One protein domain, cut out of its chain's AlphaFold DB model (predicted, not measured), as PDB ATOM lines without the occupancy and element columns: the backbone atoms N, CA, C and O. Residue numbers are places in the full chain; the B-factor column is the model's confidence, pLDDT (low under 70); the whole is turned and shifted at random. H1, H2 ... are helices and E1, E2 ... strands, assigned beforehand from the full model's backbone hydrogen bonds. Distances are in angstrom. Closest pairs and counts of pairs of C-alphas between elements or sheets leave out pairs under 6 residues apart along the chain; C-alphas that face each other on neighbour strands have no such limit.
ATOM      1  N   PHE A  81      65.242 204.184 -51.212       90.00
ATOM      2  CA  PHE A  81      65.450 205.077 -50.059       90.00
ATOM      3  C   PHE A  81      65.885 206.524 -50.414       90.00
ATOM      4  O   PHE A  81      67.029 206.922 -50.184       90.00
ATOM      5  N   PRO A  82      64.976 207.381 -50.917       88.62
ATOM      6  CA  PRO A  82      65.268 208.803 -51.103       88.62
ATOM      7  C   PRO A  82      65.708 209.467 -49.794       88.62
ATOM      8  O   PRO A  82      65.043 209.328 -48.767       88.62
ATOM      9  N   GLY A  83      66.820 210.206 -49.833       90.38
ATOM     10  CA  GLY A  83      67.363 210.875 -48.647       90.38
ATOM     11  C   GLY A  83      68.051 209.938 -47.645       90.38
ATOM     12  O   GLY A  83      68.223 210.319 -46.488       90.38
ATOM     13  N   PHE A  84      68.453 208.734 -48.069       94.25
ATOM     14  CA  PHE A  84      69.225 207.800 -47.248       94.25
ATOM     15  C   PHE A  84      70.626 208.340 -46.936       94.25
ATOM     16  O   PHE A  84      71.585 208.136 -47.677       94.25
ATOM     17  N   ASN A  85      70.741 209.070 -45.830       95.31
ATOM     18  CA  ASN A  85      71.997 209.624 -45.328       95.31
ATOM     19  C   ASN A  85      72.724 208.603 -44.441       95.31
ATOM     20  O   ASN A  85      72.709 208.749 -43.221       95.31
ATOM     21  N   LEU A  86      73.291 207.553 -45.042       97.56
ATOM     22  CA  LEU A  86      74.021 206.498 -44.333       97.56
ATOM     23  C   LEU A  86      75.462 206.903 -44.023       97.56
ATOM     24  O   LEU A  86      76.210 207.319 -44.907       97.56
ATOM     25  N   LYS A  87      75.858 206.692 -42.772       98.19
ATOM     26  CA  LYS A  87      77.224 206.820 -42.267       98.19
ATOM     27  C   LYS A  87      77.482 205.741 -41.214       98.19
ATOM     28  O   LYS A  87      76.542 205.128 -40.704       98.19
ATOM     29  N   GLY A  88      78.752 205.500 -40.907       98.00
ATOM     30  CA  GLY A  88      79.172 204.575 -39.859       98.00
ATOM     31  C   GLY A  88      80.212 205.224 -38.958       98.00
ATOM     32  O   GLY A  88      81.168 205.822 -39.452       98.00
ATOM     33  N   THR A  89      80.032 205.072 -37.651       98.56
ATOM     34  CA  THR A  89      81.010 205.456 -36.630       98.56
ATOM     35  C   THR A  89      81.632 204.192 -36.054       98.56
ATOM     36  O   THR A  89      80.919 203.251 -35.706       98.56
ATOM     37  N   ILE A  90      82.960 204.161 -35.947       98.44
ATOM     38  CA  ILE A  90      83.668 203.021 -35.355       98.44
ATOM     39  C   ILE A  90      83.376 202.988 -33.856       98.44
ATOM     40  O   ILE A  90      83.565 203.983 -33.153       98.44
ATOM     41  N   VAL A  91      82.938 201.833 -33.374       97.44
ATOM     42  CA  VAL A  91      82.653 201.526 -31.969       97.44
ATOM     43  C   VAL A  91      83.360 200.232 -31.571       97.44
ATOM     44  O   VAL A  91      84.056 199.635 -32.392       97.44
ATOM     45  N   LYS A  92      83.245 199.836 -30.300       94.50
ATOM     46  CA  LYS A  92      83.950 198.668 -29.767       94.50
ATOM     47  C   LYS A  92      83.005 197.708 -29.076       94.50
ATOM     48  O   LYS A  92      82.122 198.141 -28.339       94.50
ATOM     49  N   GLU A  93      83.268 196.431 -29.247       91.94
ATOM     50  CA  GLU A  93      82.659 195.358 -28.476       91.94
ATOM     51  C   GLU A  93      83.316 195.189 -27.106       91.94
ATOM     52  O   GLU A  93      84.326 195.822 -26.772       91.94
ATOM     53  N   TRP A  94      82.765 194.276 -26.310       88.31
ATOM     54  CA  TRP A  94      83.251 193.961 -24.969       88.31
ATOM     55  C   TRP A  94      84.659 193.347 -24.978       88.31
ATOM     56  O   TRP A  94      85.448 193.643 -24.084       88.31
ATOM     57  N   ASN A  95      84.986 192.549 -26.001       89.12
ATOM     58  CA  ASN A  95      86.304 191.942 -26.230       89.12
ATOM     59  C   ASN A  95      87.316 192.931 -26.852       89.12
ATOM     60  O   ASN A  95      88.507 192.633 -26.911       89.12
ATOM     61  N   GLY A  96      86.863 194.117 -27.270       90.31
ATOM     62  CA  GLY A  96      87.682 195.149 -27.901       90.31
ATOM     63  C   GLY A  96      87.681 195.137 -29.431       90.31
ATOM     64  O   GLY A  96      88.270 196.055 -30.012       90.31
ATOM     65  N   ASP A  97      87.005 194.175 -30.062       94.31
ATOM     66  CA  ASP A  97      86.832 194.136 -31.513       94.31
ATOM     67  C   ASP A  97      86.027 195.345 -32.003       94.31
ATOM     68  O   ASP A  97      85.293 196.000 -31.251       94.31
ATOM     69  N   LEU A  98      86.253 195.721 -33.262       96.50
ATOM     70  CA  LEU A  98      85.666 196.917 -33.855       96.50
ATOM     71  C   LEU A  98      84.395 196.564 -34.624       96.50
ATOM     72  O   LEU A  98      84.430 195.726 -35.523       96.50
ATOM     73  N   CYS A  99      83.324 197.320 -34.380       96.94
ATOM     74  CA  CYS A  99      82.138 197.319 -35.238       96.94
ATOM     75  C   CYS A  99      81.868 198.710 -35.809       96.94
ATOM     76  O   CYS A  99      82.346 199.731 -35.301       96.94
ATOM     77  N   PHE A 100      80.999 198.759 -36.815       98.31
ATOM     78  CA  PHE A 100      80.354 199.993 -37.240       98.31
ATOM     79  C   PHE A 100      79.001 200.181 -36.558       98.31
ATOM     80  O   PHE A 100      78.070 199.404 -36.765       98.31
ATOM     81  N   ALA A 101      78.863 201.283 -35.821       98.56
ATOM     82  CA  ALA A 101      77.564 201.824 -35.467       98.56
ATOM     83  C   ALA A 101      77.016 202.603 -36.669       98.56
ATOM     84  O   ALA A 101      77.472 203.714 -36.964       98.56
ATOM     85  N   TYR A 102      76.063 202.017 -37.392       98.75
ATOM     86  CA  TYR A 102      75.455 202.668 -38.548       98.75
ATOM     87  C   TYR A 102      74.405 203.678 -38.117       98.75
ATOM     88  O   TYR A 102      73.522 203.380 -37.314       98.75
ATOM     89  N   HIS A 103      74.446 204.857 -38.724       98.56
ATOM     90  CA  HIS A 103      73.430 205.878 -38.549       98.56
ATOM     91  C   HIS A 103      72.944 206.370 -39.908       98.56
ATOM     92  O   HIS A 103      73.728 206.639 -40.819       98.56
ATOM     93  N   PHE A 104      71.623 206.409 -40.065       98.69
ATOM     94  CA  PHE A 104      70.982 206.626 -41.357       98.69
ATOM     95  C   PHE A 104      69.607 207.275 -41.228       98.69
ATOM     96  O   PHE A 104      69.039 207.367 -40.142       98.69
ATOM     97  N   THR A 105      69.062 207.759 -42.346       98.25
ATOM     98  CA  THR A 105      67.737 208.398 -42.390       98.25
ATOM     99  C   THR A 105      66.800 207.648 -43.330       98.25
ATOM    100  O   THR A 105      67.155 207.406 -44.478       98.25
ATOM    101  N   ILE A 106      65.596 207.307 -42.862       97.38
ATOM    102  CA  ILE A 106      64.519 206.726 -43.683       97.38
ATOM    103  C   ILE A 106      63.226 207.481 -43.382       97.38
ATOM    104  O   ILE A 106      62.856 207.634 -42.219       97.38
ATOM    105  N   ASP A 107      62.534 207.961 -44.418       95.81
ATOM    106  CA  ASP A 107      61.287 208.736 -44.296       95.81
ATOM    107  C   ASP A 107      61.390 209.922 -43.307       95.81
ATOM    108  O   ASP A 107      60.432 210.245 -42.604       95.81
ATOM    109  N   GLY A 108      62.568 210.558 -43.236       95.75
ATOM    110  CA  GLY A 108      62.855 211.676 -42.327       95.75
ATOM    111  C   GLY A 108      63.126 211.286 -40.867       95.75
ATOM    112  O   GLY A 108      63.323 212.173 -40.042       95.75
ATOM    113  N   ILE A 109      63.152 209.991 -40.538       98.25
ATOM    114  CA  ILE A 109      63.479 209.470 -39.204       98.25
ATOM    115  C   ILE A 109      64.946 209.051 -39.168       98.25
ATOM    116  O   ILE A 109      65.401 208.330 -40.060       98.25
ATOM    117  N   ARG A 110      65.674 209.477 -38.131       98.69
ATOM    118  CA  ARG A 110      67.095 209.159 -37.941       98.69
ATOM    119  C   ARG A 110      67.251 207.932 -37.053       98.69
ATOM    120  O   ARG A 110      66.783 207.917 -35.912       98.69
ATOM    121  N   PHE A 111      67.930 206.930 -37.581       98.88
ATOM    122  CA  PHE A 111      68.205 205.670 -36.915       98.88
ATOM    123  C   PHE A 111      69.669 205.588 -36.511       98.88
ATOM    124  O   PHE A 111      70.536 206.101 -37.217       98.88
ATOM    125  N   LEU A 112      69.915 204.889 -35.412       98.88
ATOM    126  CA  LEU A 112      71.230 204.443 -34.979       98.88
ATOM    127  C   LEU A 112      71.147 202.952 -34.652       98.88
ATOM    128  O   LEU A 112      70.389 202.557 -33.771       98.88
ATOM    129  N   HIS A 113      71.929 202.140 -35.351       98.81
ATOM    130  CA  HIS A 113      72.187 200.746 -35.010       98.81
ATOM    131  C   HIS A 113      73.551 200.660 -34.342       98.81
ATOM    132  O   HIS A 113      74.557 200.920 -34.996       98.81
ATOM    133  N   LEU A 114      73.592 200.341 -33.048       98.19
ATOM    134  CA  LEU A 114      74.838 200.327 -32.276       98.19
ATOM    135  C   LEU A 114      75.672 199.050 -32.441       98.19
ATOM    136  O   LEU A 114      76.720 198.956 -31.802       98.19
ATOM    137  N   ALA A 115      75.244 198.111 -33.293       96.69
ATOM    138  CA  ALA A 115      75.889 196.807 -33.439       96.69
ATOM    139  C   ALA A 115      76.050 196.145 -32.062       96.69
ATOM    140  O   ALA A 115      75.065 196.091 -31.330       96.69
ATOM    141  N   ASP A 116      77.272 195.746 -31.706       95.75
ATOM    142  CA  ASP A 116      77.635 195.137 -30.424       95.75
ATOM    143  C   ASP A 116      78.403 196.093 -29.496       95.75
ATOM    144  O   ASP A 116      79.134 195.677 -28.594       95.75
ATOM    145  N   ASN A 117      78.227 197.411 -29.677       96.31
ATOM    146  CA  ASN A 117      78.902 198.388 -28.831       96.31
ATOM    147  C   ASN A 117      78.578 198.197 -27.343       96.31
ATOM    148  O   ASN A 117      77.435 198.381 -26.922       96.31
ATOM    149  N   SER A 118      79.611 197.984 -26.533       90.88
ATOM    150  CA  SER A 118      79.487 197.801 -25.080       90.88
ATOM    151  C   SER A 118      80.180 198.898 -24.266       90.88
ATOM    152  O   SER A 118      80.394 198.738 -23.064       90.88
ATOM    153  N   HIS A 119      80.593 199.996 -24.906       92.50
ATOM    154  CA  HIS A 119      81.364 201.069 -24.270       92.50
ATOM    155  C   HIS A 119      80.663 202.418 -24.368       92.50
ATOM    156  O   HIS A 119      79.824 202.664 -25.235       92.50
ATOM    157  N   ALA A 120      81.048 203.332 -23.477       92.88
ATOM    158  CA  ALA A 120      80.561 204.699 -23.519       92.88
ATOM    159  C   ALA A 120      81.067 205.393 -24.785       92.88
ATOM    160  O   ALA A 120      82.241 205.273 -25.140       92.88
ATOM    161  N   LEU A 121      80.204 206.182 -25.417       96.62
ATOM    162  CA  LEU A 121      80.578 206.902 -26.624       96.62
ATOM    163  C   LEU A 121      81.425 208.124 -26.261       96.62
ATOM    164  O   LEU A 121      81.109 208.878 -25.334       96.62
ATOM    165  N   SER A 122      82.511 208.327 -26.996       97.50
ATOM    166  CA  SER A 122      83.335 209.531 -26.911       97.50
ATOM    167  C   SER A 122      82.600 210.745 -27.485       97.50
ATOM    168  O   SER A 122      81.681 210.618 -28.295       97.50
ATOM    169  N   ALA A 123      83.043 211.949 -27.120       98.12
ATOM    170  CA  ALA A 123      82.486 213.186 -27.669       98.12
ATOM    171  C   ALA A 123      82.583 213.248 -29.205       98.12
ATOM    172  O   ALA A 123      81.679 213.763 -29.860       98.12
ATOM    173  N   GLN A 124      83.654 212.688 -29.777       98.25
ATOM    174  CA  GLN A 124      83.844 212.623 -31.222       98.25
ATOM    175  C   GLN A 124      82.835 211.673 -31.882       98.25
ATOM    176  O   GLN A 124      82.160 212.078 -32.822       98.25
ATOM    177  N   GLN A 125      82.652 210.464 -31.341       98.50
ATOM    178  CA  GLN A 125      81.648 209.514 -31.843       98.50
ATOM    179  C   GLN A 125      80.228 210.091 -31.743       98.50
ATOM    180  O   GLN A 125      79.457 210.006 -32.693       98.50
ATOM    181  N   ILE A 126      79.886 210.750 -30.629       98.50
ATOM    182  CA  ILE A 126      78.580 211.416 -30.456       98.50
ATOM    183  C   ILE A 126      78.379 212.503 -31.520       98.50
ATOM    184  O   ILE A 126      77.297 212.621 -32.095       98.50
ATOM    185  N   LYS A 127      79.421 213.292 -31.807       98.19
ATOM    186  CA  LYS A 127      79.381 214.334 -32.839       98.19
ATOM    187  C   LYS A 127      79.191 213.751 -34.243       98.19
ATOM    188  O   LYS A 127      78.469 214.347 -35.038       98.19
ATOM    189  N   GLU A 128      79.832 212.625 -34.548       98.06
ATOM    190  CA  GLU A 128      79.700 211.931 -35.837       98.06
ATOM    191  C   GLU A 128      78.301 211.346 -36.040       98.06
ATOM    192  O   GLU A 128      77.682 211.609 -37.074       98.06
ATOM    193  N   ILE A 129      77.792 210.625 -35.033       98.56
ATOM    194  CA  ILE A 129      76.443 210.041 -35.017       98.56
ATOM    195  C   ILE A 129      75.394 211.142 -35.195       98.56
ATOM    196  O   ILE A 129      74.473 211.023 -36.010       98.56
ATOM    197  N   GLY A 130      75.556 212.238 -34.450       98.19
ATOM    198  CA  GLY A 130      74.617 213.343 -34.438       98.19
ATOM    199  C   GLY A 130      73.283 212.968 -33.777       98.19
ATOM    200  O   GLY A 130      73.220 212.094 -32.914       98.19
ATOM    201  N   PRO A 131      72.194 213.671 -34.114       97.94
ATOM    202  CA  PRO A 131      70.906 213.460 -33.468       97.94
ATOM    203  C   PRO A 131      70.209 212.176 -33.945       97.94
ATOM    204  O   PRO A 131      70.167 211.883 -35.138       97.94
ATOM    205  N   VAL A 132      69.585 211.460 -33.008       98.69
ATOM    206  CA  VAL A 132      68.956 210.150 -33.233       98.69
ATOM    207  C   VAL A 132      67.503 210.174 -32.769       98.69
ATOM    208  O   VAL A 132      67.194 210.684 -31.693       98.69
ATOM    209  N   ASP A 133      66.604 209.590 -33.559       98.81
ATOM    210  CA  ASP A 133      65.199 209.423 -33.182       98.81
ATOM    211  C   ASP A 133      64.926 208.004 -32.671       98.81
ATOM    212  O   ASP A 133      64.245 207.839 -31.656       98.81
ATOM    213  N   VAL A 134      65.486 206.994 -33.344       98.88
ATOM    214  CA  VAL A 134      65.339 205.569 -33.012       98.88
ATOM    215  C   VAL A 134      66.716 204.934 -32.854       98.88
ATOM    216  O   VAL A 134      67.537 205.010 -33.764       98.88
ATOM    217  N   MET A 135      66.962 204.286 -31.718       98.88
ATOM    218  CA  MET A 135      68.218 203.593 -31.435       98.88
ATOM    219  C   MET A 135      67.970 202.099 -31.211       98.88
ATOM    220  O   MET A 135      67.190 201.744 -30.325       98.88
ATOM    221  N   PHE A 136      68.647 201.248 -31.980       98.88
ATOM    222  CA  PHE A 136      68.809 199.828 -31.673       98.88
ATOM    223  C   PHE A 136      69.996 199.691 -30.719       98.88
ATOM    224  O   PHE A 136      71.106 200.106 -31.057       98.88
ATOM    225  N   LEU A 137      69.728 199.212 -29.507       98.44
ATOM    226  CA  LEU A 137      70.674 199.197 -28.397       98.44
ATOM    227  C   LEU A 137      71.018 197.749 -28.029       98.44
ATOM    228  O   LEU A 137      70.129 197.068 -27.508       98.44
ATOM    229  N   PRO A 138      72.260 197.280 -28.257       96.38
ATOM    230  CA  PRO A 138      72.682 195.977 -27.766       96.38
ATOM    231  C   PRO A 138      72.639 195.955 -26.242       96.38
ATOM    232  O   PRO A 138      72.901 196.963 -25.581       96.38
ATOM    233  N   MET A 139      72.293 194.796 -25.695       94.12
ATOM    234  CA  MET A 139      72.189 194.593 -24.255       94.12
ATOM    235  C   MET A 139      73.455 193.931 -23.707       94.12
ATOM    236  O   MET A 139      74.067 193.094 -24.368       94.12
ATOM    237  N   SER A 140      73.838 194.294 -22.485       86.62
ATOM    238  CA  SER A 140      75.042 193.793 -21.826       86.62
ATOM    239  C   SER A 140      75.077 192.267 -21.723       86.62
ATOM    240  O   SER A 140      74.141 191.628 -21.240       86.62
ATOM    241  N   LYS A 141      76.229 191.706 -22.108       85.56
ATOM    242  CA  LYS A 141      76.621 190.294 -21.951       85.56
ATOM    243  C   LYS A 141      77.155 189.997 -20.530       85.56
ATOM    244  O   LYS A 141      77.893 189.036 -20.345       85.56
ATOM    245  N   SER A 142      76.882 190.851 -19.535       76.50
ATOM    246  CA  SER A 142      77.508 190.790 -18.202       76.50
ATOM    247  C   SER A 142      76.618 190.159 -17.131       76.50
ATOM    248  O   SER A 142      75.481 190.578 -16.936       76.50
ATOM    249  N   LEU A 143      77.222 189.278 -16.326       69.44
ATOM    250  CA  LEU A 143      76.662 188.717 -15.090       69.44
ATOM    251  C   LEU A 143      76.385 189.768 -13.999       69.44
ATOM    252  O   LEU A 143      75.630 189.508 -13.070       69.44
ATOM    253  N   SER A 144      76.990 190.962 -14.071       63.03
ATOM    254  CA  SER A 144      76.847 191.988 -13.018       63.03
ATOM    255  C   SER A 144      75.420 192.539 -12.869       63.03
ATOM    256  O   SER A 144      75.161 193.360 -11.987       63.03
ATOM    257  N   ASP A 145      74.507 192.117 -13.750       58.81
ATOM    258  CA  ASP A 145      73.138 192.583 -13.917       58.81
ATOM    259  C   ASP A 145      72.999 194.123 -13.943       58.81
ATOM    260  O   ASP A 145      71.918 194.657 -13.680       58.81
ATOM    261  N   ASN A 146      74.067 194.883 -14.189       79.25
ATOM    262  CA  ASN A 146      74.018 196.339 -14.167       79.25
ATOM    263  C   ASN A 146      73.812 196.886 -15.582       79.25
ATOM    264  O   ASN A 146      74.481 196.466 -16.519       79.25
ATOM    265  N   ILE A 147      72.900 197.852 -15.707       92.38
ATOM    266  CA  ILE A 147      72.551 198.543 -16.958       92.38
ATOM    267  C   ILE A 147      73.145 199.957 -17.038       92.38
ATOM    268  O   ILE A 147      72.658 200.823 -17.767       92.38
ATOM    269  N   GLU A 148      74.148 200.256 -16.209       92.38
ATOM    270  CA  GLU A 148      74.793 201.571 -16.140       92.38
ATOM    271  C   GLU A 148      75.338 202.035 -17.492       92.38
ATOM    272  O   GLU A 148      75.209 203.216 -17.832       92.38
ATOM    273  N   MET A 149      75.917 201.119 -18.271       93.06
ATOM    274  CA  MET A 149      76.469 201.453 -19.579       93.06
ATOM    275  C   MET A 149      75.364 201.823 -20.572       93.06
ATOM    276  O   MET A 149      75.439 202.871 -21.212       93.06
ATOM    277  N   GLU A 150      74.299 201.028 -20.644       95.50
ATOM    278  CA  GLU A 150      73.127 201.287 -21.479       95.50
ATOM    279  C   GLU A 150      72.479 202.620 -21.115       95.50
ATOM    280  O   GLU A 150      72.221 203.445 -21.989       95.50
ATOM    281  N   LEU A 151      72.268 202.878 -19.821       96.44
ATOM    282  CA  LEU A 151      71.714 204.145 -19.340       96.44
ATOM    283  C   LEU A 151      72.613 205.332 -19.702       96.44
ATOM    284  O   LEU A 151      72.111 206.404 -20.058       96.44
ATOM    285  N   LYS A 152      73.937 205.156 -19.646       96.56
ATOM    286  CA  LYS A 152      74.901 206.179 -20.059       96.56
ATOM    287  C   LYS A 152      74.812 206.453 -21.560       96.56
ATOM    288  O   LYS A 152      74.709 207.621 -21.932       96.56
ATOM    289  N   ILE A 153      74.779 205.419 -22.401       97.12
ATOM    290  CA  ILE A 153      74.623 205.550 -23.858       97.12
ATOM    291  C   ILE A 153      73.287 206.222 -24.198       97.12
ATOM    292  O   ILE A 153      73.257 207.194 -24.953       97.12
ATOM    293  N   ILE A 154      72.183 205.782 -23.583       98.06
ATOM    294  CA  ILE A 154      70.852 206.380 -23.758       98.06
ATOM    295  C   ILE A 154      70.873 207.866 -23.399       98.06
ATOM    296  O   ILE A 154      70.294 208.676 -24.122       98.06
ATOM    297  N   LYS A 155      71.556 208.249 -22.316       98.00
ATOM    298  CA  LYS A 155      71.703 209.654 -21.917       98.00
ATOM    299  C   LYS A 155      72.560 210.453 -22.904       98.00
ATOM    300  O   LYS A 155      72.235 211.607 -23.170       98.00
ATOM    301  N   GLN A 156      73.638 209.868 -23.428       97.50
ATOM    302  CA  GLN A 156      74.534 210.507 -24.400       97.50
ATOM    303  C   GLN A 156      73.847 210.759 -25.748       97.50
ATOM    304  O   GLN A 156      74.010 211.834 -26.319       97.50
ATOM    305  N   ILE A 157      73.069 209.789 -26.239       98.31
ATOM    306  CA  ILE A 157      72.389 209.857 -27.541       98.31
ATOM    307  C   ILE A 157      71.021 210.546 -27.454       98.31
ATOM    308  O   ILE A 157      70.599 211.214 -28.394       98.31
ATOM    309  N   ASN A 158      70.330 210.405 -26.320       98.00
ATOM    310  CA  ASN A 158      69.000 210.958 -26.055       98.00
ATOM    311  C   ASN A 158      67.945 210.648 -27.151       98.00
ATOM    312  O   ASN A 158      67.280 211.568 -27.644       98.00
ATOM    313  N   PRO A 159      67.755 209.370 -27.550       98.50
ATOM    314  CA  PRO A 159      66.795 209.012 -28.593       98.50
ATOM    315  C   PRO A 159      65.344 209.113 -28.099       98.50
ATOM    316  O   PRO A 159      65.073 209.090 -26.895       98.50
ATOM    317  N   LYS A 160      64.376 209.175 -29.021       98.50
ATOM    318  CA  LYS A 160      62.939 209.113 -28.682       98.50
ATOM    319  C   LYS A 160      62.460 207.678 -28.484       98.50
ATOM    320  O   LYS A 160      61.644 207.427 -27.599       98.50
ATOM    321  N   ILE A 161      62.964 206.756 -29.297       98.88
ATOM    322  CA  ILE A 161      62.650 205.329 -29.241       98.88
ATOM    323  C   ILE A 161      63.936 204.546 -28.995       98.88
ATOM    324  O   ILE A 161      64.939 204.768 -29.670       98.88
ATOM    325  N   ILE A 162      63.874 203.608 -28.056       98.88
ATOM    326  CA  ILE A 162      64.935 202.639 -27.779       98.88
ATOM    327  C   ILE A 162      64.378 201.253 -28.089       98.88
ATOM    328  O   ILE A 162      63.307 200.900 -27.601       98.88
ATOM    329  N   ILE A 163      65.084 200.475 -28.898       98.88
ATOM    330  CA  ILE A 163      64.733 199.092 -29.217       98.88
ATOM    331  C   ILE A 163      65.904 198.221 -28.761       98.88
ATOM    332  O   ILE A 163      66.974 198.319 -29.360       98.88
ATOM    333  N   PRO A 164      65.741 197.394 -27.715       98.31
ATOM    334  CA  PRO A 164      66.749 196.409 -27.350       98.31
ATOM    335  C   PRO A 164      67.071 195.490 -28.534       98.31
ATOM    336  O   PRO A 164      66.160 195.006 -29.210       98.31
ATOM    337  N   SER A 165      68.355 195.269 -28.785       97.75
ATOM    338  CA  SER A 165      68.880 194.418 -29.853       97.75
ATOM    339  C   SER A 165      69.876 193.399 -29.309       97.75
ATOM    340  O   SER A 165      70.193 193.393 -28.121       97.75
ATOM    341  N   HIS A 166      70.345 192.524 -30.199       96.31
ATOM    342  CA  HIS A 166      71.210 191.385 -29.887       96.31
ATOM    343  C   HIS A 166      70.602 190.448 -28.837       96.31
ATOM    344  O   HIS A 166      71.268 189.973 -27.933       96.31
ATOM    345  N   ILE A 167      69.295 190.182 -28.958       97.06
ATOM    346  CA  ILE A 167      68.557 189.306 -28.037       97.06
ATOM    347  C   ILE A 167      67.810 188.190 -28.771       97.06
ATOM    348  O   ILE A 167      67.384 188.333 -29.920       97.06
ATOM    349  N   ILE A 168      67.555 187.096 -28.058       97.25
ATOM    350  CA  ILE A 168      66.487 186.151 -28.390       97.25
ATOM    351  C   ILE A 168      65.270 186.574 -27.559       97.25
ATOM    352  O   ILE A 168      65.293 186.400 -26.344       97.25
ATOM    353  N   PRO A 169      64.218 187.165 -28.151       96.25
ATOM    354  CA  PRO A 169      63.136 187.739 -27.362       96.25
ATOM    355  C   PRO A 169      62.264 186.663 -26.705       96.25
ATOM    356  O   PRO A 169      61.929 185.643 -27.321       96.25
ATOM    357  N   LEU A 170      61.846 186.950 -25.474       96.94
ATOM    358  CA  LEU A 170      60.775 186.272 -24.736       96.94
ATOM    359  C   LEU A 170      59.679 187.291 -24.383       96.94
ATOM    360  O   LEU A 170      59.928 188.495 -24.436       96.94
ATOM    361  N   SER A 171      58.478 186.864 -23.991       96.69
ATOM    362  CA  SER A 171      57.456 187.804 -23.524       96.69
ATOM    363  C   SER A 171      57.914 188.488 -22.248       96.69
ATOM    364  O   SER A 171      58.209 187.845 -21.233       96.69
ATOM    365  N   LEU A 172      57.918 189.820 -22.286       94.88
ATOM    366  CA  LEU A 172      58.355 190.624 -21.151       94.88
ATOM    367  C   LEU A 172      57.459 190.389 -19.930       94.88
ATOM    368  O   LEU A 172      57.941 190.247 -18.806       94.88
ATOM    369  N   SER A 173      56.146 190.311 -20.163       91.94
ATOM    370  CA  SER A 173      55.139 190.196 -19.103       91.94
ATOM    371  C   SER A 173      54.993 188.782 -18.543       91.94
ATOM    372  O   SER A 173      54.575 188.633 -17.398       91.94
ATOM    373  N   ARG A 174      55.329 187.744 -19.324       93.88
ATOM    374  CA  ARG A 174      55.113 186.346 -18.922       93.88
ATOM    375  C   ARG A 174      56.389 185.629 -18.545       93.88
ATOM    376  O   ARG A 174      56.399 185.016 -17.490       93.88
ATOM    377  N   GLU A 175      57.431 185.673 -19.368       95.50
ATOM    378  CA  GLU A 175      58.650 184.912 -19.094       95.50
ATOM    379  C   GLU A 175      59.702 185.768 -18.387       95.50
ATOM    380  O   GLU A 175      60.155 185.400 -17.308       95.50
ATOM    381  N   ILE A 176      60.042 186.940 -18.931       94.62
ATOM    382  CA  ILE A 176      61.136 187.763 -18.384       94.62
ATOM    383  C   ILE A 176      60.820 188.255 -16.967       94.62
ATOM    384  O   ILE A 176      61.691 188.290 -16.100       94.62
ATOM    385  N   SER A 177      59.558 188.589 -16.695       93.69
ATOM    386  CA  SER A 177      59.127 189.033 -15.363       93.69
ATOM    387  C   SER A 177      59.236 187.955 -14.274       93.69
ATOM    388  O   SER A 177      59.161 188.299 -13.099       93.69
ATOM    389  N   GLN A 178      59.434 186.681 -14.631       96.19
ATOM    390  CA  GLN A 178      59.613 185.584 -13.667       96.19
ATOM    391  C   GLN A 178      61.073 185.405 -13.214       96.19
ATOM    392  O   GLN A 178      61.333 184.621 -12.306       96.19
ATOM    393  N   GLY A 179      62.019 186.148 -13.797       94.56
ATOM    394  CA  GLY A 179      63.417 186.155 -13.369       94.56
ATOM    395  C   GLY A 179      64.289 185.071 -14.010       94.56
ATOM    396  O   GLY A 179      63.897 184.415 -14.976       94.56
ATOM    397  N   TYR A 180      65.508 184.932 -13.477       95.38
ATOM    398  CA  TYR A 180      66.616 184.205 -14.106       95.38
ATOM    399  C   TYR A 180      66.248 182.781 -14.530       95.38
ATOM    400  O   TYR A 180      66.402 182.447 -15.699       95.38
ATOM    401  N   GLU A 181      65.724 181.955 -13.619       96.88
ATOM    402  CA  GLU A 181      65.457 180.536 -13.904       96.88
ATOM    403  C   GLU A 181      64.481 180.354 -15.068       96.88
ATOM    404  O   GLU A 181      64.703 179.526 -15.953       96.88
ATOM    405  N   LYS A 182      63.408 181.156 -15.112       97.62
ATOM    406  CA  LYS A 182      62.435 181.069 -16.203       97.62
ATOM    407  C   LYS A 182      63.056 181.481 -17.533       97.62
ATOM    408  O   LYS A 182      62.815 180.812 -18.537       97.62
ATOM    409  N   ILE A 183      63.837 182.559 -17.537       97.31
ATOM    410  CA  ILE A 183      64.523 183.051 -18.734       97.31
ATOM    411  C   ILE A 183      65.524 182.003 -19.226       97.31
ATOM    412  O   ILE A 183      65.455 181.599 -20.384       97.31
ATOM    413  N   SER A 184      66.396 181.522 -18.338       97.62
ATOM    414  CA  SER A 184      67.442 180.545 -18.641       97.62
ATOM    415  C   SER A 184      66.864 179.264 -19.239       97.62
ATOM    416  O   SER A 184      67.300 178.839 -20.307       97.62
ATOM    417  N   ASN A 185      65.799 178.713 -18.649       97.88
ATOM    418  CA  ASN A 185      65.128 177.524 -19.179       97.88
ATOM    419  C   ASN A 185      64.553 177.747 -20.592       97.88
ATOM    420  O   ASN A 185      64.678 176.890 -21.469       97.88
ATOM    421  N   GLU A 186      63.932 178.902 -20.840       97.56
ATOM    422  CA  GLU A 186      63.369 179.230 -22.154       97.56
ATOM    423  C   GLU A 186      64.454 179.457 -23.214       97.56
ATOM    424  O   GLU A 186      64.309 178.992 -24.349       97.56
ATOM    425  N   ILE A 187      65.550 180.128 -22.855       97.50
ATOM    426  CA  ILE A 187      66.703 180.334 -23.736       97.50
ATOM    427  C   ILE A 187      67.418 179.011 -24.014       97.50
ATOM    428  O   ILE A 187      67.708 178.720 -25.175       97.50
ATOM    429  N   SER A 188      67.617 178.170 -22.997       97.38
ATOM    430  CA  SER A 188      68.198 176.830 -23.129       97.38
ATOM    431  C   SER A 188      67.408 175.982 -24.128       97.38
ATOM    432  O   SER A 188      67.982 175.454 -25.080       97.38
ATOM    433  N   SER A 189      66.071 175.978 -24.026       96.12
ATOM    434  CA  SER A 189      65.199 175.265 -24.977       96.12
ATOM    435  C   SER A 189      65.344 175.728 -26.435       96.12
ATOM    436  O   SER A 189      64.982 175.001 -27.361       96.12
ATOM    437  N   CYS A 190      65.841 176.950 -26.647       95.62
ATOM    438  CA  CYS A 190      66.071 177.531 -27.960       95.62
ATOM    439  C   CYS A 190      67.481 177.211 -28.472       95.62
ATOM    440  O   CYS A 190      67.629 176.676 -29.569       95.62
ATOM    441  N   ILE A 191      68.509 177.546 -27.689       96.50
ATOM    442  CA  ILE A 191      69.917 177.465 -28.098       96.50
ATOM    443  C   ILE A 191      70.405 176.015 -28.117       96.50
ATOM    444  O   ILE A 191      71.057 175.606 -29.074       96.50
ATOM    445  N   LEU A 192      70.031 175.210 -27.120       95.69
ATOM    446  CA  LEU A 192      70.457 173.813 -26.977       95.69
ATOM    447  C   LEU A 192      69.452 172.828 -27.583       95.69
ATOM    448  O   LEU A 192      69.367 171.669 -27.175       95.69
ATOM    449  N   ALA A 193      68.677 173.273 -28.577       92.75
ATOM    450  CA  ALA A 193      67.748 172.406 -29.290       92.75
ATOM    451  C   ALA A 193      68.486 171.154 -29.826       92.75
ATOM    452  O   ALA A 193      69.568 171.297 -30.409       92.75
ATOM    453  N   PRO A 194      67.918 169.931 -29.719       90.19
ATOM    454  CA  PRO A 194      68.622 168.683 -30.054       90.19
ATOM    455  C   PRO A 194      69.231 168.665 -31.460       90.19
ATOM    456  O   PRO A 194      70.307 168.109 -31.701       90.19
ATOM    457  N   LYS A 195      68.554 169.316 -32.411       87.81
ATOM    458  CA  LYS A 195      69.034 169.459 -33.782       87.81
ATOM    459  C   LYS A 195      70.328 170.266 -33.889       87.81
ATOM    460  O   LYS A 195      71.113 169.995 -34.784       87.81
ATOM    461  N   LEU A 196      70.560 171.254 -33.035       88.38
ATOM    462  CA  LEU A 196      71.793 172.044 -33.062       88.38
ATOM    463  C   LEU A 196      72.939 171.291 -32.390       88.38
ATOM    464  O   LEU A 196      74.018 171.189 -32.969       88.38
ATOM    465  N   VAL A 197      72.662 170.656 -31.248       83.75
ATOM    466  CA  VAL A 197      73.629 169.811 -30.532       83.75
ATOM    467  C   VAL A 197      74.156 168.693 -31.437       83.75
ATOM    468  O   VAL A 197      75.360 168.508 -31.574       83.75
ATOM    469  N   SER A 198      73.263 167.997 -32.146       85.25
ATOM    470  CA  SER A 198      73.641 166.925 -33.084       85.25
ATOM    471  C   SER A 198      74.404 167.395 -34.330       85.25
ATOM    472  O   SER A 198      75.029 166.574 -34.995       85.25
ATOM    473  N   ASN A 199      74.375 168.690 -34.659       87.19
ATOM    474  CA  ASN A 199      75.104 169.262 -35.796       87.19
ATOM    475  C   ASN A 199      76.461 169.872 -35.397       87.19
ATOM    476  O   ASN A 199      77.044 170.591 -36.207       87.19
ATOM    477  N   ASN A 200      76.967 169.586 -34.187       87.69
ATOM    478  CA  ASN A 200      78.214 170.146 -33.647       87.69
ATOM    479  C   ASN A 200      78.251 171.679 -33.732       87.69
ATOM    480  O   ASN A 200      79.244 172.272 -34.151       87.69
ATOM    481  N   ASN A 201      77.136 172.320 -33.384       90.50
ATOM    482  CA  ASN A 201      77.040 173.770 -33.393       90.50
ATOM    483  C   ASN A 201      77.879 174.379 -32.265       90.50
ATOM    484  O   ASN A 201      77.572 174.186 -31.090       90.50
ATOM    485  N   PHE A 202      78.906 175.150 -32.619       86.88
ATOM    486  CA  PHE A 202      79.817 175.754 -31.643       86.88
ATOM    487  C   PHE A 202      79.179 176.904 -30.853       86.88
ATOM    488  O   PHE A 202      79.559 177.148 -29.709       86.88
ATOM    489  N   ALA A 203      78.187 177.578 -31.437       88.25
ATOM    490  CA  ALA A 203      77.429 178.648 -30.798       88.25
ATOM    491  C   ALA A 203      76.343 178.118 -29.837       88.25
ATOM    492  O   ALA A 203      75.816 178.866 -29.019       88.25
ATOM    493  N   ALA A 204      76.001 176.827 -29.903       92.50
ATOM    494  CA  ALA A 204      75.012 176.201 -29.029       92.50
ATOM    495  C   ALA A 204      75.674 175.574 -27.792       92.50
ATOM    496  O   ALA A 204      75.949 174.376 -27.755       92.50
ATOM    497  N   ASN A 205      75.928 176.385 -26.765       94.62
ATOM    498  CA  ASN A 205      76.523 175.938 -25.502       94.62
ATOM    499  C   ASN A 205      75.902 176.661 -24.288       94.62
ATOM    500  O   ASN A 205      75.244 177.691 -24.442       94.62
ATOM    501  N   GLU A 206      76.113 176.119 -23.084       95.56
ATOM    502  CA  GLU A 206      75.552 176.663 -21.833       95.56
ATOM    503  C   GLU A 206      76.006 178.103 -21.560       95.56
ATOM    504  O   GLU A 206      75.203 178.942 -21.167       95.56
ATOM    505  N   TYR A 207      77.265 178.436 -21.861       95.00
ATOM    506  CA  TYR A 207      77.756 179.809 -21.717       95.00
ATOM    507  C   TYR A 207      76.945 180.795 -22.573       95.00
ATOM    508  O   TYR A 207      76.588 181.885 -22.134       95.00
ATOM    509  N   THR A 208      76.572 180.391 -23.785       94.94
ATOM    510  CA  THR A 208      75.743 181.214 -24.667       94.94
ATOM    511  C   THR A 208      74.318 181.359 -24.119       94.94
ATOM    512  O   THR A 208      73.729 182.436 -24.215       94.94
ATOM    513  N   VAL A 209      73.770 180.319 -23.476       97.00
ATOM    514  CA  VAL A 209      72.493 180.407 -22.742       97.00
ATOM    515  C   VAL A 209      72.573 181.444 -21.624       97.00
ATOM    516  O   VAL A 209      71.665 182.269 -21.499       97.00
ATOM    517  N   GLU A 210      73.651 181.444 -20.843       95.56
ATOM    518  CA  GLU A 210      73.874 182.423 -19.775       95.56
ATOM    519  C   GLU A 210      73.942 183.852 -20.323       95.56
ATOM    520  O   GLU A 210      73.215 184.726 -19.846       95.56
ATOM    521  N   VAL A 211      74.716 184.079 -21.390       94.75
ATOM    522  CA  VAL A 211      74.846 185.399 -22.028       94.75
ATOM    523  C   VAL A 211      73.485 185.956 -22.458       94.75
ATOM    524  O   VAL A 211      73.124 187.072 -22.073       94.75
ATOM    525  N   PHE A 212      72.682 185.179 -23.195       96.50
ATOM    526  CA  PHE A 212      71.349 185.625 -23.620       96.50
ATOM    527  C   PHE A 212      70.364 185.763 -22.449       96.50
ATOM    528  O   PHE A 212      69.442 186.580 -22.510       96.50
ATOM    529  N   THR A 213      70.566 185.012 -21.364       96.81
ATOM    530  CA  THR A 213      69.788 185.168 -20.129       96.81
ATOM    531  C   THR A 213      70.078 186.516 -19.469       96.81
ATOM    532  O   THR A 213      69.140 187.252 -19.146       96.81
ATOM    533  N   TRP A 214      71.354 186.885 -19.322       95.06
ATOM    534  CA  TRP A 214      71.760 188.176 -18.752       95.06
ATOM    535  C   TRP A 214      71.275 189.354 -19.592       95.06
ATOM    536  O   TRP A 214      70.761 190.327 -19.041       95.06
ATOM    537  N   MET A 215      71.322 189.240 -20.920       95.75
ATOM    538  CA  MET A 215      70.780 190.263 -21.817       95.75
ATOM    539  C   MET A 215      69.293 190.535 -21.558       95.75
ATOM    540  O   MET A 215      68.877 191.692 -21.486       95.75
ATOM    541  N   LEU A 216      68.472 189.498 -21.366       96.50
ATOM    542  CA  LEU A 216      67.043 189.676 -21.075       96.50
ATOM    543  C   LEU A 216      66.774 190.191 -19.654       96.50
ATOM    544  O   LEU A 216      65.822 190.948 -19.446       96.50
ATOM    545  N   LEU A 217      67.626 189.857 -18.683       95.25
ATOM    546  CA  LEU A 217      67.585 190.483 -17.358       95.25
ATOM    547  C   LEU A 217      67.944 191.971 -17.420       95.25
ATOM    548  O   LEU A 217      67.280 192.794 -16.784       95.25
ATOM    549  N   ALA A 218      68.930 192.343 -18.237       95.19
ATOM    550  CA  ALA A 218      69.258 193.735 -18.508       95.19
ATOM    551  C   ALA A 218      68.072 194.463 -19.164       95.19
ATOM    552  O   ALA A 218      67.719 195.566 -18.737       95.19
ATOM    553  N   VAL A 219      67.375 193.827 -20.119       96.31
ATOM    554  CA  VAL A 219      66.131 194.377 -20.693       96.31
ATOM    555  C   VAL A 219      65.108 194.636 -19.594       96.31
ATOM    556  O   VAL A 219      64.584 195.747 -19.514       96.31
ATOM    557  N   LYS A 220      64.851 193.662 -18.712       95.75
ATOM    558  CA  LYS A 220      63.892 193.825 -17.610       95.75
ATOM    559  C   LYS A 220      64.204 195.063 -16.775       95.75
ATOM    560  O   LYS A 220      63.337 195.919 -16.597       95.75
ATOM    561  N   LYS A 221      65.453 195.197 -16.330       94.69
ATOM    562  CA  LYS A 221      65.904 196.343 -15.525       94.69
ATOM    563  C   LYS A 221      65.767 197.665 -16.265       94.69
ATOM    564  O   LYS A 221      65.437 198.681 -15.654       94.69
ATOM    565  N   LEU A 222      66.015 197.666 -17.572       95.25
ATOM    566  CA  LEU A 222      65.871 198.858 -18.394       95.25
ATOM    567  C   LEU A 222      64.395 199.273 -18.493       95.25
ATOM    568  O   LEU A 222      64.066 200.448 -18.313       95.25
ATOM    569  N   THR A 223      63.499 198.302 -18.686       96.31
ATOM    570  CA  THR A 223      62.045 198.525 -18.756       96.31
ATOM    571  C   THR A 223      61.420 198.949 -17.426       96.31
ATOM    572  O   THR A 223      60.401 199.635 -17.431       96.31
ATOM    573  N   ASP A 224      62.065 198.648 -16.294       95.69
ATOM    574  CA  ASP A 224      61.660 199.152 -14.973       95.69
ATOM    575  C   ASP A 224      61.976 200.648 -14.779       95.69
ATOM    576  O   ASP A 224      61.425 201.292 -13.887       95.69
ATOM    577  N   LYS A 225      62.867 201.221 -15.602       96.75
ATOM    578  CA  LYS A 225      63.318 202.621 -15.487       96.75
ATOM    579  C   LYS A 225      62.748 203.548 -16.554       96.75
ATOM    580  O   LYS A 225      62.650 204.751 -16.317       96.75
ATOM    581  N   ILE A 226      62.417 203.025 -17.731       97.81
ATOM    582  CA  ILE A 226      61.966 203.817 -18.880       97.81
ATOM    583  C   ILE A 226      60.583 203.313 -19.310       97.81
ATOM    584  O   ILE A 226      60.385 202.100 -19.396       97.81
ATOM    585  N   PRO A 227      59.623 204.213 -19.620       98.19
ATOM    586  CA  PRO A 227      58.324 203.809 -20.148       98.19
ATOM    587  C   PRO A 227      58.485 202.824 -21.303       98.19
ATOM    588  O   PRO A 227      59.266 203.070 -22.221       98.19
ATOM    589  N   THR A 228      57.746 201.721 -21.257       98.19
ATOM    590  CA  THR A 228      57.891 200.628 -22.220       98.19
ATOM    591  C   THR A 228      56.571 200.366 -22.926       98.19
ATOM    592  O   THR A 228      55.525 200.242 -22.293       98.19
ATOM    593  N   ASN A 229      56.633 200.278 -24.249       97.94
ATOM    594  CA  ASN A 229      55.569 199.799 -25.109       97.94
ATOM    595  C   ASN A 229      55.927 198.388 -25.591       97.94
ATOM    596  O   ASN A 229      56.919 198.204 -26.300       97.94
ATOM    597  N   ILE A 230      55.128 197.400 -25.193       97.94
ATOM    598  CA  ILE A 230      55.326 196.004 -25.589       97.94
ATOM    599  C   ILE A 230      54.659 195.777 -26.945       97.94
ATOM    600  O   ILE A 230      53.469 196.034 -27.125       97.94
ATOM    601  N   ILE A 231      55.425 195.258 -27.896       98.06
ATOM    602  CA  ILE A 231      54.964 194.844 -29.213       98.06
ATOM    603  C   ILE A 231      54.712 193.328 -29.151       98.06
ATOM    604  O   ILE A 231      55.675 192.562 -29.090       98.06
ATOM    605  N   PRO A 232      53.449 192.854 -29.190       93.00
ATOM    606  CA  PRO A 232      53.093 191.439 -28.983       93.00
ATOM    607  C   PRO A 232      53.499 190.499 -30.141       93.00
ATOM    608  O   PRO A 232      53.055 189.354 -30.229       93.00
ATOM    609  N   GLY A 233      54.341 190.969 -31.059       95.25
ATOM    610  CA  GLY A 233      54.823 190.244 -32.225       95.25
ATOM    611  C   GLY A 233      56.186 190.770 -32.662       95.25
ATOM    612  O   GLY A 233      56.855 191.472 -31.915       95.25
ATOM    613  N   SER A 234      56.582 190.451 -33.891       97.69
ATOM    614  CA  SER A 234      57.899 190.815 -34.423       97.69
ATOM    615  C   SER A 234      57.931 192.123 -35.194       97.69
ATOM    616  O   SER A 234      58.968 192.479 -35.733       97.69
ATOM    617  N   SER A 235      56.804 192.817 -35.346       98.12
ATOM    618  CA  SER A 235      56.714 193.984 -36.224       98.12
ATOM    619  C   SER A 235      55.831 195.074 -35.647       98.12
ATOM    620  O   SER A 235      54.793 194.792 -35.054       98.12
ATOM    621  N   MET A 236      56.204 196.320 -35.913       98.00
ATOM    622  CA  MET A 236      55.423 197.507 -35.582       98.00
ATOM    623  C   MET A 236      55.335 198.451 -36.783       98.00
ATOM    624  O   MET A 236      56.213 198.471 -37.651       98.00
ATOM    625  N   LEU A 237      54.284 199.267 -36.809       97.81
ATOM    626  CA  LEU A 237      54.199 200.432 -37.683       97.81
ATOM    627  C   LEU A 237      54.619 201.670 -36.893       97.81
ATOM    628  O   LEU A 237      54.047 201.975 -35.849       97.81
ATOM    629  N   LEU A 238      55.625 202.381 -37.400       96.75
ATOM    630  CA  LEU A 238      56.026 203.675 -36.872       96.75
ATOM    631  C   LEU A 238      55.349 204.772 -37.697       96.75
ATOM    632  O   LEU A 238      55.785 205.106 -38.804       96.75
ATOM    633  N   GLU A 239      54.253 205.297 -37.153       92.44
ATOM    634  CA  GLU A 239      53.499 206.411 -37.739       92.44
ATOM    635  C   GLU A 239      53.964 207.764 -37.196       92.44
ATOM    636  O   GLU A 239      54.054 208.738 -37.941       92.44
ATOM    637  N   ARG A 240      54.291 207.815 -35.899       94.38
ATOM    638  CA  ARG A 240      54.765 209.010 -35.194       94.38
ATOM    639  C   ARG A 240      55.736 208.643 -34.077       94.38
ATOM    640  O   ARG A 240      55.600 207.584 -33.466       94.38
ATOM    641  N   LEU A 241      56.668 209.544 -33.778       97.31
ATOM    642  CA  LEU A 241      57.550 209.415 -32.618       97.31
ATOM    643  C   LEU A 241      56.767 209.661 -31.311       97.31
ATOM    644  O   LEU A 241      55.852 210.494 -31.290       97.31
ATOM    645  N   PRO A 242      57.099 208.960 -30.212       97.25
ATOM    646  CA  PRO A 242      56.480 209.194 -28.915       97.25
ATOM    647  C   PRO A 242      56.889 210.560 -28.346       97.25
ATOM    648  O   PRO A 242      57.970 211.085 -28.620       97.25
ATOM    649  N   LYS A 243      56.020 211.145 -27.510       95.31
ATOM    650  CA  LYS A 243      56.297 212.432 -26.844       95.31
ATOM    651  C   LYS A 243      57.410 212.323 -25.795       95.31
ATOM    652  O   LYS A 243      58.156 213.276 -25.589       95.31
ATOM    653  N   LYS A 244      57.489 211.178 -25.115       96.06
ATOM    654  CA  LYS A 244      58.504 210.857 -24.106       96.06
ATOM    655  C   LYS A 244      59.440 209.791 -24.666       96.06
ATOM    656  O   LYS A 244      59.021 209.017 -25.521       96.06
ATOM    657  N   GLN A 245      60.673 209.742 -24.169       98.19
ATOM    658  CA  GLN A 245      61.571 208.625 -24.452       98.19
ATOM    659  C   GLN A 245      60.899 207.317 -24.009       98.19
ATOM    660  O   GLN A 245      60.316 207.261 -22.924       98.19
ATOM    661  N   THR A 246      60.870 206.314 -24.882       98.69
ATOM    662  CA  THR A 246      60.109 205.076 -24.663       98.69
ATOM    663  C   THR A 246      60.855 203.885 -25.252       98.69
ATOM    664  O   THR A 246      61.387 203.967 -26.361       98.69
ATOM    665  N   ILE A 247      60.868 202.772 -24.523       98.81
ATOM    666  CA  ILE A 247      61.348 201.485 -25.020       98.81
ATOM    667  C   ILE A 247      60.246 200.837 -25.846       98.81
ATOM    668  O   ILE A 247      59.104 200.756 -25.406       98.81
ATOM    669  N   TYR A 248      60.588 200.361 -27.034       98.75
ATOM    670  CA  TYR A 248      59.719 199.526 -27.850       98.75
ATOM    671  C   TYR A 248      60.306 198.119 -27.822       98.75
ATOM    672  O   TYR A 248      61.308 197.841 -28.476       98.75
ATOM    673  N   TYR A 249      59.705 197.255 -27.006       98.69
ATOM    674  CA  TYR A 249      60.178 195.891 -26.800       98.69
ATOM    675  C   TYR A 249      59.348 194.914 -27.630       98.69
ATOM    676  O   TYR A 249      58.124 194.915 -27.532       98.69
ATOM    677  N   PHE A 250      59.997 194.078 -28.434       98.56
ATOM    678  CA  PHE A 250      59.332 193.046 -29.224       98.56
ATOM    679  C   PHE A 250      59.316 191.731 -28.447       98.56
ATOM    680  O   PHE A 250      60.366 191.140 -28.221       98.56
ATOM    681  N   ASP A 251      58.128 191.232 -28.103       96.06
ATOM    682  CA  ASP A 251      57.969 189.953 -27.388       96.06
ATOM    683  C   ASP A 251      58.408 188.746 -28.233       96.06
ATOM    684  O   ASP A 251      58.610 187.646 -27.719       96.06
ATOM    685  N   ARG A 252      58.489 188.921 -29.555       96.56
ATOM    686  CA  ARG A 252      58.835 187.873 -30.516       96.56
ATOM    687  C   ARG A 252      59.708 188.446 -31.617       96.56
ATOM    688  O   ARG A 252      59.614 189.623 -31.943       96.56
ATOM    689  N   CYS A 253      60.482 187.587 -32.260       98.00
ATOM    690  CA  CYS A 253      61.167 187.911 -33.503       98.00
ATOM    691  C   CYS A 253      60.526 187.162 -34.681       98.00
ATOM    692  O   CYS A 253      59.654 186.308 -34.501       98.00
ATOM    693  N   LEU A 254      60.880 187.553 -35.905       98.31
ATOM    694  CA  LEU A 254      60.362 186.929 -37.121       98.31
ATOM    695  C   LEU A 254      60.967 185.534 -37.356       98.31
ATOM    696  O   LEU A 254      60.289 184.657 -37.900       98.31
ATOM    697  N   ALA A 255      62.230 185.339 -36.971       98.00
ATOM    698  CA  ALA A 255      62.896 184.050 -37.029       98.00
ATOM    699  C   ALA A 255      62.198 183.026 -36.123       98.00
ATOM    700  O   ALA A 255      61.622 183.348 -35.084       98.00
ATOM    701  N   LYS A 256      62.226 181.761 -36.540       96.38
ATOM    702  CA  LYS A 256      61.592 180.661 -35.804       96.38
ATOM    703  C   LYS A 256      62.638 179.891 -35.022       96.38
ATOM    704  O   LYS A 256      63.738 179.698 -35.524       96.38
ATOM    705  N   ARG A 257      62.273 179.383 -33.844       94.25
ATOM    706  CA  ARG A 257      63.146 178.467 -33.104       94.25
ATOM    707  C   ARG A 257      63.398 177.189 -33.909       94.25
ATOM    708  O   ARG A 257      62.491 176.697 -34.595       94.25
ATOM    709  N   TYR A 258      64.612 176.657 -33.822       87.62
ATOM    710  CA  TYR A 258      64.892 175.282 -34.213       87.62
ATOM    711  C   TYR A 258      64.019 174.336 -33.371       87.62
ATOM    712  O   TYR A 258      63.795 174.573 -32.188       87.62
TER     713      TYR A 258
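Overview. This is residues 81 to 258 of the 259 residues of the protein "Zn-dependent hydrolase of the beta-lactamase fold protein" of Parcubacteria group bacterium GW2011_GWC2_38_7 (UniProt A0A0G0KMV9). A strongly twisted sheet of seven strands makes a wall, with H1, H2 and H5 over one face, two layers in all; the long helix H5 reaches past the sheet, where H3 packs on it, and little H4 lies farthest out. The printed part has 178 residues, with five named helices and eight named strands in the order E1 E2 E3 H1 E4 H2 E5 H3 H4 H5 E6 E7 E8, a mixed class. The mixed sheet runs E1 E2 E3 E4 E5 E8 E6. The whole is compact, with a radius of gyration of the C-alphas of 16.6 A and spans of 46 by 33 by 33 A.

Arrangement. Start at E1, residues 87 to 92; with E2, residues 98 to 106, and E3, residues 109 to 113, it forms a meander, each strand the antiparallel neighbour of the one before, in two hairpins. Look for N 89 and O 101, 3.0 A apart, and N 104 and O 111, 3.1 A apart, within hydrogen-bond range. H1, residues 123 to 129, is on the sheet at a height of 9.3 A; its closest C-alphas to E1 are Gln 125 and Thr 89, 6.3 A apart. E4, residues 134 to 138, is parallel to E3, with N 136 and O 112 at 2.8 A. H2, residues 148 to 157, is on the same face as H1, at a height of 10.4 A. E5, residues 161 to 165, is parallel to E4, with N 163 and O 135 at 2.8 A. E3, H1, E4 and E4, H2, E5 are strand-helix-strand units, parallel neighbours with a helix between, both with right-handed crossovers. H3, residues 180 to 191, is not on the sheet, and meets H4, residues 194 to 197, only through their link. H5, residues 206 to 223, touches H3 at a steep tilt of 52 degrees, opposite ways; Ser 184 and Thr 213 have the closest C-alphas, 5.4 A apart. H5 is on the sheet, at 6 degrees to E5 on the local plane. E8, residues 246 to 250, is parallel to E5, with N 248 and O 162 at 2.8 A, and to the edge strand E6, residues 228 to 231, with N 229 and O 247 at 2.8 A. E7, residues 235 to 237, pairs with no named strand. In H1, H2, H3 and H5 every O i to N i+4 pair is within hydrogen-bond range; H4 is too short for one.

Along the chain. Find C-alpha 87 at (77.224, 206.820, -42.267), where E1 begins. E2 is 25.3 A long, H3 15.9 A, and H5 25.9 A, from C-alpha 206 at (75.552, 176.663, -21.833). E8 ends at C-alpha 250, (59.332, 193.046, -29.224).

Size, cuts and confidence. The C-alphas farthest apart are those of Ser 198 and Lys 243, 49.1 A. The printed part has no cut, and E5 to H3 is the long link, residues 166 to 179. Mean pLDDT of the printed part is 95.0; look for values under 70 at residues 143 to 145.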